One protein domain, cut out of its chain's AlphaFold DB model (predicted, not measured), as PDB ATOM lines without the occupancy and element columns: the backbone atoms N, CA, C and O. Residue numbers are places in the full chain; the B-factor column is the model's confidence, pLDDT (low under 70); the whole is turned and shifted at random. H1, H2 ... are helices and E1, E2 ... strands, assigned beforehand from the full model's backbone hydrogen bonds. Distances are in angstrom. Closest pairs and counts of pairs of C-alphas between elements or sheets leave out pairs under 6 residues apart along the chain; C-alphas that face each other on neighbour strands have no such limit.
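Overview. This is residues 5 to 73 of the 77 residues of an uncharacterized protein of Brevibacillus reuszeri (UniProt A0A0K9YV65). A small antiparallel sheet, E3 E5 E4, has helix H1 over one face, making two layers, while the small antiparallel hairpin E1 E2 sits at the opposite end from H1. The 69 printed residues, under half in named elements, run E1 E2 E3 H1 E4 E5, of mixed class. The whole is compact, radius of gyration of the C-alphas 11.2 A, spanning 29 by 25 by 16 A.

Arrangement. E1, residues 5 to 7, and E2, residues 10 to 13, form a hairpin; N 5 and O 12 are 2.9 A apart. E5, residues 69 to 72, is the antiparallel neighbour of E3, residues 21 to 23, with N 21 and O 71 2.8 A apart, and makes a hairpin with E4, residues 44 to 47, with N 44 and O 72 2.7 A apart. H1, residues 28 to 39, is on this sheet at a height of 9.6 A; its closest C-alpha pair with E5 is Phe 28 and Ile 69, 7.3 A. It runs along the strands, at 8 degrees to E5 on the local plane. E3, H1 and E4 form a split strand-helix-strand unit, E5 between its strands, with a right-handed crossover. Every O i to N i+4 pair in H1 is within hydrogen-bond range.

Along the chain. E1 begins at C-alpha 5 (185.123, 106.719, 147.776); H1 measures 16.3 A, E4 10.6 A; E5 ends at C-alpha 72 (195.032, 105.533, 147.712).

Size, cuts and confidence. The printed part has no cut. The link from E4 to E5, 21 residues, is long. Residue 54 has pLDDT under 70.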
ATOM      1  N   ILE A   5     185.184 105.999 149.042       88.56
ATOM      2  CA  ILE A   5     185.123 106.719 147.776       88.56
ATOM      3  C   ILE A   5     184.498 105.814 146.717       88.56
ATOM      4  O   ILE A   5     184.712 104.607 146.732       88.56
ATOM      5  N   TYR A   6     183.711 106.379 145.806       90.50
ATOM      6  CA  TYR A   6     183.176 105.622 144.677       90.50
ATOM      7  C   TYR A   6     184.163 105.670 143.512       90.50
ATOM      8  O   TYR A   6     184.631 106.750 143.140       90.50
ATOM      9  N   ILE A   7     184.505 104.505 142.968       90.50
ATOM     10  CA  ILE A   7     185.403 104.340 141.824       90.50
ATOM     11  C   ILE A   7     184.747 103.358 140.852       90.50
ATOM     12  O   ILE A   7     184.484 102.216 141.220       90.50
ATOM     13  N   GLU A   8     184.454 103.799 139.626       88.81
ATOM     14  CA  GLU A   8     183.782 102.986 138.587       88.81
ATOM     15  C   GLU A   8     182.478 102.310 139.064       88.81
ATOM     16  O   GLU A   8     182.212 101.146 138.763       88.81
ATOM     17  N   GLY A   9     181.657 103.013 139.846       87.50
ATOM     18  CA  GLY A   9     180.408 102.495 140.403       87.50
ATOM     19  C   GLY A   9     180.581 101.538 141.586       87.50
ATOM     20  O   GLY A   9     179.584 101.033 142.108       87.50
ATOM     21  N   LYS A  10     181.815 101.287 142.037       88.31
ATOM     22  CA  LYS A  10     182.122 100.477 143.220       88.31
ATOM     23  C   LYS A  10     182.451 101.380 144.403       88.31
ATOM     24  O   LYS A  10     183.269 102.289 144.290       88.31
ATOM     25  N   GLU A  11     181.851 101.098 145.555       90.31
ATOM     26  CA  GLU A  11     182.290 101.708 146.807       90.31
ATOM     27  C   GLU A  11     183.610 101.071 147.256       90.31
ATOM     28  O   GLU A  11     183.711  99.853 147.431       90.31
ATOM     29  N   VAL A  12     184.622 101.911 147.425       89.50
ATOM     30  CA  VAL A  12     185.952 101.554 147.902       89.50
ATOM     31  C   VAL A  12     186.114 102.119 149.305       89.50
ATOM     32  O   VAL A  12     186.147 103.335 149.500       89.50
ATOM     33  N   GLU A  13     186.206 101.237 150.298       91.25
ATOM     34  CA  GLU A  13     186.560 101.629 151.663       91.25
ATOM     35  C   GLU A  13     188.030 102.042 151.714       91.25
ATOM     36  O   GLU A  13     188.900 101.312 151.243       91.25
ATOM     37  N   LEU A  14     188.313 103.198 152.307       89.94
ATOM     38  CA  LEU A  14     189.668 103.728 152.428       89.94
ATOM     39  C   LEU A  14     190.261 103.356 153.789       89.94
ATOM     40  O   LEU A  14     189.562 103.366 154.806       89.94
ATOM     41  N   GLN A  15     191.559 103.062 153.826       89.12
ATOM     42  CA  GLN A  15     192.280 102.965 155.094       89.12
ATOM     43  C   GLN A  15     192.557 104.372 155.634       89.12
ATOM     44  O   GLN A  15     193.269 105.148 155.006       89.12
ATOM     45  N   GLU A  16     192.007 104.703 156.806       84.69
ATOM     46  CA  GLU A  16     192.074 106.058 157.387       84.69
ATOM     47  C   GLU A  16     193.509 106.533 157.685       84.69
ATOM     48  O   GLU A  16     193.754 107.736 157.772       84.69
ATOM     49  N   GLU A  17     194.454 105.600 157.816       86.81
ATOM     50  CA  GLU A  17     195.877 105.863 158.062       86.81
ATOM     51  C   GLU A  17     196.623 106.348 156.807       86.81
ATOM     52  O   GLU A  17     197.725 106.885 156.916       86.81
ATOM     53  N   PHE A  18     196.011 106.222 155.625       90.50
ATOM     54  CA  PHE A  18     196.650 106.495 154.344       90.50
ATOM     55  C   PHE A  18     195.913 107.592 153.559       90.50
ATOM     56  O   PHE A  18     194.684 107.568 153.438       90.50
ATOM     57  N   PRO A  19     196.627 108.583 152.999       90.88
ATOM     58  CA  PRO A  19     195.997 109.676 152.280       90.88
ATOM     59  C   PRO A  19     195.571 109.260 150.872       90.88
ATOM     60  O   PRO A  19     196.209 108.445 150.214       90.88
ATOM     61  N   VAL A  20     194.559 109.946 150.351       91.38
ATOM     62  CA  VAL A  20     194.272 109.947 148.914       91.38
ATOM     63  C   VAL A  20     195.116 111.040 148.257       91.38
ATOM     64  O   VAL A  20     194.971 112.219 148.591       91.38
ATOM     65  N   ARG A  21     195.997 110.667 147.326       93.56
ATOM     66  CA  ARG A  21     196.832 111.584 146.533       93.56
ATOM     67  C   ARG A  21     196.443 111.520 145.060       93.56
ATOM     68  O   ARG A  21     195.931 110.515 144.584       93.56
ATOM     69  N   PHE A  22     196.698 112.597 144.325       94.88
ATOM     70  CA  PHE A  22     196.509 112.640 142.876       94.88
ATOM     71  C   PHE A  22     197.816 113.038 142.203       94.88
ATOM     72  O   PHE A  22     198.510 113.944 142.668       94.88
ATOM     73  N   ALA A  23     198.105 112.403 141.072       96.00
ATOM     74  CA  ALA A  23     199.282 112.662 140.256       96.00
ATOM     75  C   ALA A  23     198.890 112.869 138.787       96.00
ATOM     76  O   ALA A  23     197.922 112.280 138.289       96.00
ATOM     77  N   CYS A  24     199.619 113.735 138.081       96.56
ATOM     78  CA  CYS A  24     199.600 113.741 136.620       96.56
ATOM     79  C   CYS A  24     200.489 112.601 136.091       96.56
ATOM     80  O   CYS A  24     201.195 111.959 136.862       96.56
ATOM     81  N   MET A  25     200.467 112.357 134.779       94.19
ATOM     82  CA  MET A  25     201.263 111.279 134.171       94.19
ATOM     83  C   MET A  25     202.773 111.473 134.362       94.19
ATOM     84  O   MET A  25     203.492 110.495 134.485       94.19
ATOM     85  N   GLU A  26     203.250 112.720 134.400       96.25
ATOM     86  CA  GLU A  26     204.684 113.022 134.518       96.25
ATOM     87  C   GLU A  26     205.227 112.823 135.935       96.25
ATOM     88  O   GLU A  26     206.366 112.403 136.100       96.25
ATOM     89  N   HIS A  27     204.416 113.102 136.959       96.56
ATOM     90  CA  HIS A  27     204.817 112.982 138.366       96.56
ATOM     91  C   HIS A  27     204.276 111.713 139.029       96.56
ATOM     92  O   HIS A  27     204.328 111.593 140.248       96.56
ATOM     93  N   PHE A  28     203.719 110.778 138.255       95.19
ATOM     94  CA  PHE A  28     203.146 109.554 138.803       95.19
ATOM     95  C   PHE A  28     204.198 108.699 139.513       95.19
ATOM     96  O   PHE A  28     203.999 108.376 140.680       95.19
ATOM     97  N   ASP A  29     205.316 108.394 138.850       95.56
ATOM     98  CA  ASP A  29     206.394 107.598 139.447       95.56
ATOM     99  C   ASP A  29     206.973 108.275 140.695       95.56
ATOM    100  O   ASP A  29     207.177 107.618 141.709       95.56
ATOM    101  N   GLN A  30     207.149 109.601 140.663       95.19
ATOM    102  CA  GLN A  30     207.605 110.357 141.832       95.19
ATOM    103  C   GLN A  30     206.618 110.239 143.000       95.19
ATOM    104  O   GLN A  30     207.024 109.919 144.113       95.19
ATOM    105  N   GLU A  31     205.327 110.487 142.768       94.88
ATOM    106  CA  GLU A  31     204.316 110.399 143.827       94.88
ATOM    107  C   GLU A  31     204.156 108.967 144.348       94.88
ATOM    108  O   GLU A  31     203.869 108.791 145.531       94.88
ATOM    109  N   LEU A  32     204.353 107.954 143.497       94.75
ATOM    110  CA  LEU A  32     204.355 106.546 143.885       94.75
ATOM    111  C   LEU A  32     205.528 106.238 144.823       94.75
ATOM    112  O   LEU A  32     205.310 105.693 145.904       94.75
ATOM    113  N   ASP A  33     206.744 106.631 144.440       95.56
ATOM    114  CA  ASP A  33     207.942 106.485 145.271       95.56
ATOM    115  C   ASP A  33     207.790 107.237 146.597       95.56
ATOM    116  O   ASP A  33     208.063 106.684 147.660       95.56
ATOM    117  N   GLU A  34     207.310 108.483 146.576       94.62
ATOM    118  CA  GLU A  34     207.076 109.264 147.795       94.62
ATOM    119  C   GLU A  34     206.030 108.607 148.697       94.62
ATOM    120  O   GLU A  34     206.205 108.572 149.910       94.62
ATOM    121  N   TYR A  35     204.965 108.038 148.132       94.81
ATOM    122  CA  TYR A  35     203.966 107.312 148.911       94.81
ATOM    123  C   TYR A  35     204.569 106.082 149.597       94.81
ATOM    124  O   TYR A  35     204.353 105.874 150.790       94.81
ATOM    125  N   VAL A  36     205.346 105.278 148.865       94.56
ATOM    126  CA  VAL A  36     206.010 104.093 149.425       94.56
ATOM    127  C   VAL A  36     207.032 104.492 150.486       94.56
ATOM    128  O   VAL A  36     207.126 103.827 151.509       94.56
ATOM    129  N   ASN A  37     207.764 105.587 150.288       95.38
ATOM    130  CA  ASN A  37     208.706 106.093 151.285       95.38
ATOM    131  C   ASN A  37     208.000 106.627 152.544       95.38
ATOM    132  O   ASN A  37     208.482 106.394 153.647       95.38
ATOM    133  N   ASP A  38     206.870 107.325 152.395       93.94
ATOM    134  CA  ASP A  38     206.117 107.900 153.517       93.94
ATOM    135  C   ASP A  38     205.396 106.834 154.359       93.94
ATOM    136  O   ASP A  38     205.255 106.996 155.572       93.94
ATOM    137  N   TYR A  39     204.895 105.774 153.716       92.75
ATOM    138  CA  TYR A  39     203.971 104.820 154.338       92.75
ATOM    139  C   TYR A  39     204.450 103.363 154.320       92.75
ATOM    140  O   TYR A  39     203.712 102.476 154.743       92.75
ATOM    141  N   GLU A  40     205.653 103.109 153.804       93.12
ATOM    142  CA  GLU A  40     206.285 101.785 153.700       93.12
ATOM    143  C   GLU A  40     205.428 100.731 152.962       93.12
ATOM    144  O   GLU A  40     205.611  99.524 153.127       93.12
ATOM    145  N   VAL A  41     204.486 101.172 152.119       91.12
ATOM    146  CA  VAL A  41     203.568 100.304 151.369       91.12
ATOM    147  C   VAL A  41     203.227 100.899 150.005       91.12
ATOM    148  O   VAL A  41     203.139 102.116 149.842       91.12
ATOM    149  N   ALA A  42     202.988 100.028 149.024       91.31
ATOM    150  CA  ALA A  42     202.484 100.437 147.721       91.31
ATOM    151  C   ALA A  42     201.008 100.876 147.813       91.31
ATOM    152  O   ALA A  42     200.193 100.145 148.385       91.31
ATOM    153  N   PRO A  43     200.643 102.044 147.254       93.88
ATOM    154  CA  PRO A  43     199.249 102.426 147.091       93.88
ATOM    155  C   PRO A  43     198.573 101.621 145.976       93.88
ATOM    156  O   PRO A  43     199.206 101.184 145.016       93.88
ATOM    157  N   ASP A  44     197.255 101.522 146.069       94.06
ATOM    158  CA  ASP A  44     196.373 101.161 144.971       94.06
ATOM    159  C   ASP A  44     196.200 102.372 144.041       94.06
ATOM    160  O   ASP A  44     196.050 103.518 144.484       94.06
ATOM    161  N   THR A  45     196.227 102.127 142.731       93.69
ATOM    162  CA  THR A  45     196.204 103.191 141.722       93.69
ATOM    163  C   THR A  45     195.006 103.063 140.800       93.69
ATOM    164  O   THR A  45     194.817 102.024 140.168       93.69
ATOM    165  N   TYR A  46     194.250 104.148 140.651       93.75
ATOM    166  CA  TYR A  46     193.079 104.209 139.775       93.75
ATOM    167  C   TYR A  46     193.122 105.444 138.876       93.75
ATOM    168  O   TYR A  46     193.808 106.426 139.160       93.75
ATOM    169  N   ALA A  47     192.349 105.443 137.791       93.31
ATOM    170  CA  ALA A  47     192.190 106.642 136.977       93.31
ATOM    171  C   ALA A  47     191.417 107.720 137.762       93.31
ATOM    172  O   ALA A  47     190.332 107.478 138.280       93.31
ATOM    173  N   ALA A  48     191.907 108.959 137.792       92.75
ATOM    174  CA  ALA A  48     191.244 110.056 138.508       92.75
ATOM    175  C   ALA A  48     189.839 110.384 137.952       92.75
ATOM    176  O   ALA A  48     188.983 110.925 138.658       92.75
ATOM    177  N   GLN A  49     189.591 110.053 136.681       90.56
ATOM    178  CA  GLN A  49     188.271 110.175 136.053       90.56
ATOM    179  C   GLN A  49     187.271 109.122 136.547       90.56
ATOM    180  O   GLN A  49     186.078 109.392 136.533       90.56
ATOM    181  N   ALA A  50     187.752 107.961 136.999       91.50
ATOM    182  CA  ALA A  50     186.919 106.897 137.547       91.50
ATOM    183  C   ALA A  50     186.412 107.215 138.959       91.50
ATOM    184  O   ALA A  50     185.430 106.637 139.403       91.50
ATOM    185  N   VAL A  51     187.080 108.138 139.655       90.25
ATOM    186  CA  VAL A  51     186.697 108.594 140.988       90.25
ATOM    187  C   VAL A  51     185.431 109.447 140.910       90.25
ATOM    188  O   VAL A  51     185.461 110.593 140.457       90.25
ATOM    189  N   GLU A  52     184.326 108.934 141.423       87.50
ATOM    190  CA  GLU A  52     183.015 109.586 141.466       87.50
ATOM    191  C   GLU A  52     182.849 110.402 142.753       87.50
ATOM    192  O   GLU A  52     181.896 110.254 143.514       87.50
ATOM    193  N   ALA A  53     183.819 111.270 143.033       76.06
ATOM    194  CA  ALA A  53     183.784 112.145 144.194       76.06
ATOM    195  C   ALA A  53     184.188 113.569 143.793       76.06
ATOM    196  O   ALA A  53     185.363 113.877 143.585       76.06
ATOM    197  N   GLU A  54     183.188 114.447 143.669       67.06
ATOM    198  CA  GLU A  54     183.372 115.858 143.293       67.06
ATOM    199  C   GLU A  54     184.061 116.681 144.390       67.06
ATOM    200  O   GLU A  54     184.714 117.681 144.104       67.06
ATOM    201  N   ALA A  55     183.967 116.241 145.648       74.31
ATOM    202  CA  ALA A  55     184.586 116.916 146.789       74.31
ATOM    203  C   ALA A  55     186.117 116.752 146.854       74.31
ATOM    204  O   ALA A  55     186.764 117.371 147.701       74.31
ATOM    205  N   VAL A  56     186.707 115.911 146.000       81.00
ATOM    206  CA  VAL A  56     188.134 115.583 146.060       81.00
ATOM    207  C   VAL A  56     188.906 116.453 145.083       81.00
ATOM    208  O   VAL A  56     188.552 116.576 143.911       81.00
ATOM    209  N   ASN A  57     189.992 117.061 145.557       85.94
ATOM    210  CA  ASN A  57     190.838 117.896 144.719       85.94
ATOM    211  C   ASN A  57     191.669 117.022 143.768       85.94
ATOM    212  O   ASN A  57     192.750 116.559 144.122       85.94
ATOM    213  N   LYS A  58     191.157 116.808 142.551       90.31
ATOM    214  CA  LYS A  58     191.789 116.004 141.491       90.31
ATOM    215  C   LYS A  58     192.943 116.744 140.805       90.31
ATOM    216  O   LYS A  58     192.996 116.828 139.578       90.31
ATOM    217  N   ARG A  59     193.852 117.329 141.581       94.44
ATOM    218  CA  ARG A  59     195.049 118.017 141.085       94.44
ATOM    219  C   ARG A  59     196.294 117.274 141.519       94.44
ATOM    220  O   ARG A  59     196.367 116.794 142.644       94.44
ATOM    221  N   CYS A  60     197.266 117.212 140.621       94.94
ATOM    222  CA  CYS A  60     198.590 116.703 140.904       94.94
ATOM    223  C   CYS A  60     199.175 117.441 142.106       94.94
ATOM    224  O   CYS A  60     199.228 118.671 142.116       94.94
ATOM    225  N   ARG A  61     199.618 116.685 143.105       90.88
ATOM    226  CA  ARG A  61     200.227 117.243 144.310       90.88
ATOM    227  C   ARG A  61     201.562 117.940 144.021       90.88
ATOM    228  O   ARG A  61     201.804 118.998 144.593       90.88
ATOM    229  N   ALA A  62     202.365 117.399 143.105       92.25
ATOM    230  CA  ALA A  62     203.677 117.938 142.752       92.25
ATOM    231  C   ALA A  62     203.610 119.279 141.994       92.25
ATOM    232  O   ALA A  62     204.327 120.216 142.337       92.25
ATOM    233  N   CYS A  63     202.744 119.398 140.979       94.50
ATOM    234  CA  CYS A  63     202.729 120.570 140.088       94.50
ATOM    235  C   CYS A  63     201.394 121.333 140.011       94.50
ATOM    236  O   CYS A  63     201.335 122.398 139.401       94.50
ATOM    237  N   GLY A  64     200.308 120.822 140.598       92.69
ATOM    238  CA  GLY A  64     198.986 121.467 140.583       92.69
ATOM    239  C   GLY A  64     198.173 121.299 139.289       92.69
ATOM    240  O   GLY A  64     197.007 121.713 139.250       92.69
ATOM    241  N   GLU A  65     198.748 120.674 138.257       94.81
ATOM    242  CA  GLU A  65     198.065 120.266 137.018       94.81
ATOM    243  C   GLU A  65     196.900 119.297 137.302       94.81
ATOM    244  O   GLU A  65     196.841 118.696 138.374       94.81
ATOM    245  N   PRO A  66     195.960 119.082 136.366       94.38
ATOM    246  CA  PRO A  66     194.912 118.077 136.530       94.38
ATOM    247  C   PRO A  66     195.487 116.673 136.777       94.38
ATOM    248  O   PRO A  66     196.208 116.120 135.942       94.38
ATOM    249  N   GLY A  67     195.128 116.075 137.914       94.56
ATOM    250  CA  GLY A  67     195.489 114.704 138.256       94.56
ATOM    251  C   GLY A  67     194.820 113.720 137.300       94.56
ATOM    252  O   GLY A  67     193.631 113.837 136.996       94.56
ATOM    253  N   LYS A  68     195.593 112.759 136.800       95.62
ATOM    254  CA  LYS A  68     195.124 111.685 135.911       95.62
ATOM    255  C   LYS A  68     195.021 110.354 136.637       95.62
ATOM    256  O   LYS A  68     194.197 109.529 136.251       95.62
ATOM    257  N   ILE A  69     195.799 110.188 137.700       95.12
ATOM    258  CA  ILE A  69     195.869 108.977 138.508       95.12
ATOM    259  C   ILE A  69     195.628 109.371 139.964       95.12
ATOM    260  O   ILE A  69     196.116 110.408 140.419       95.12
ATOM    261  N   VAL A  70     194.840 108.569 140.672       94.44
ATOM    262  CA  VAL A  70     194.689 108.637 142.124       94.44
ATOM    263  C   VAL A  70     195.504 107.511 142.750       94.44
ATOM    264  O   VAL A  70     195.484 106.390 142.247       94.44
ATOM    265  N   LEU A  71     196.221 107.829 143.823       94.69
ATOM    266  CA  LEU A  71     196.939 106.894 144.677       94.69
ATOM    267  C   LEU A  71     196.218 106.882 146.026       94.69
ATOM    268  O   LEU A  71     196.017 107.937 146.632       94.69
ATOM    269  N   LEU A  72     195.776 105.714 146.468       92.94
ATOM    270  CA  LEU A  72     195.032 105.533 147.712       92.94
ATOM    271  C   LEU A  72     195.305 104.145 148.281       92.94
ATOM    272  O   LEU A  72     195.947 103.334 147.628       92.94
ATOM    273  N   ARG A  73     194.805 103.848 149.479       92.69
ATOM    274  CA  ARG A  73     194.844 102.484 150.013       92.69
ATOM    275  C   ARG A  73     193.445 102.003 150.341       92.69
ATOM    276  O   ARG A  73     192.735 102.633 151.129       92.69
TER     277      ARG A  73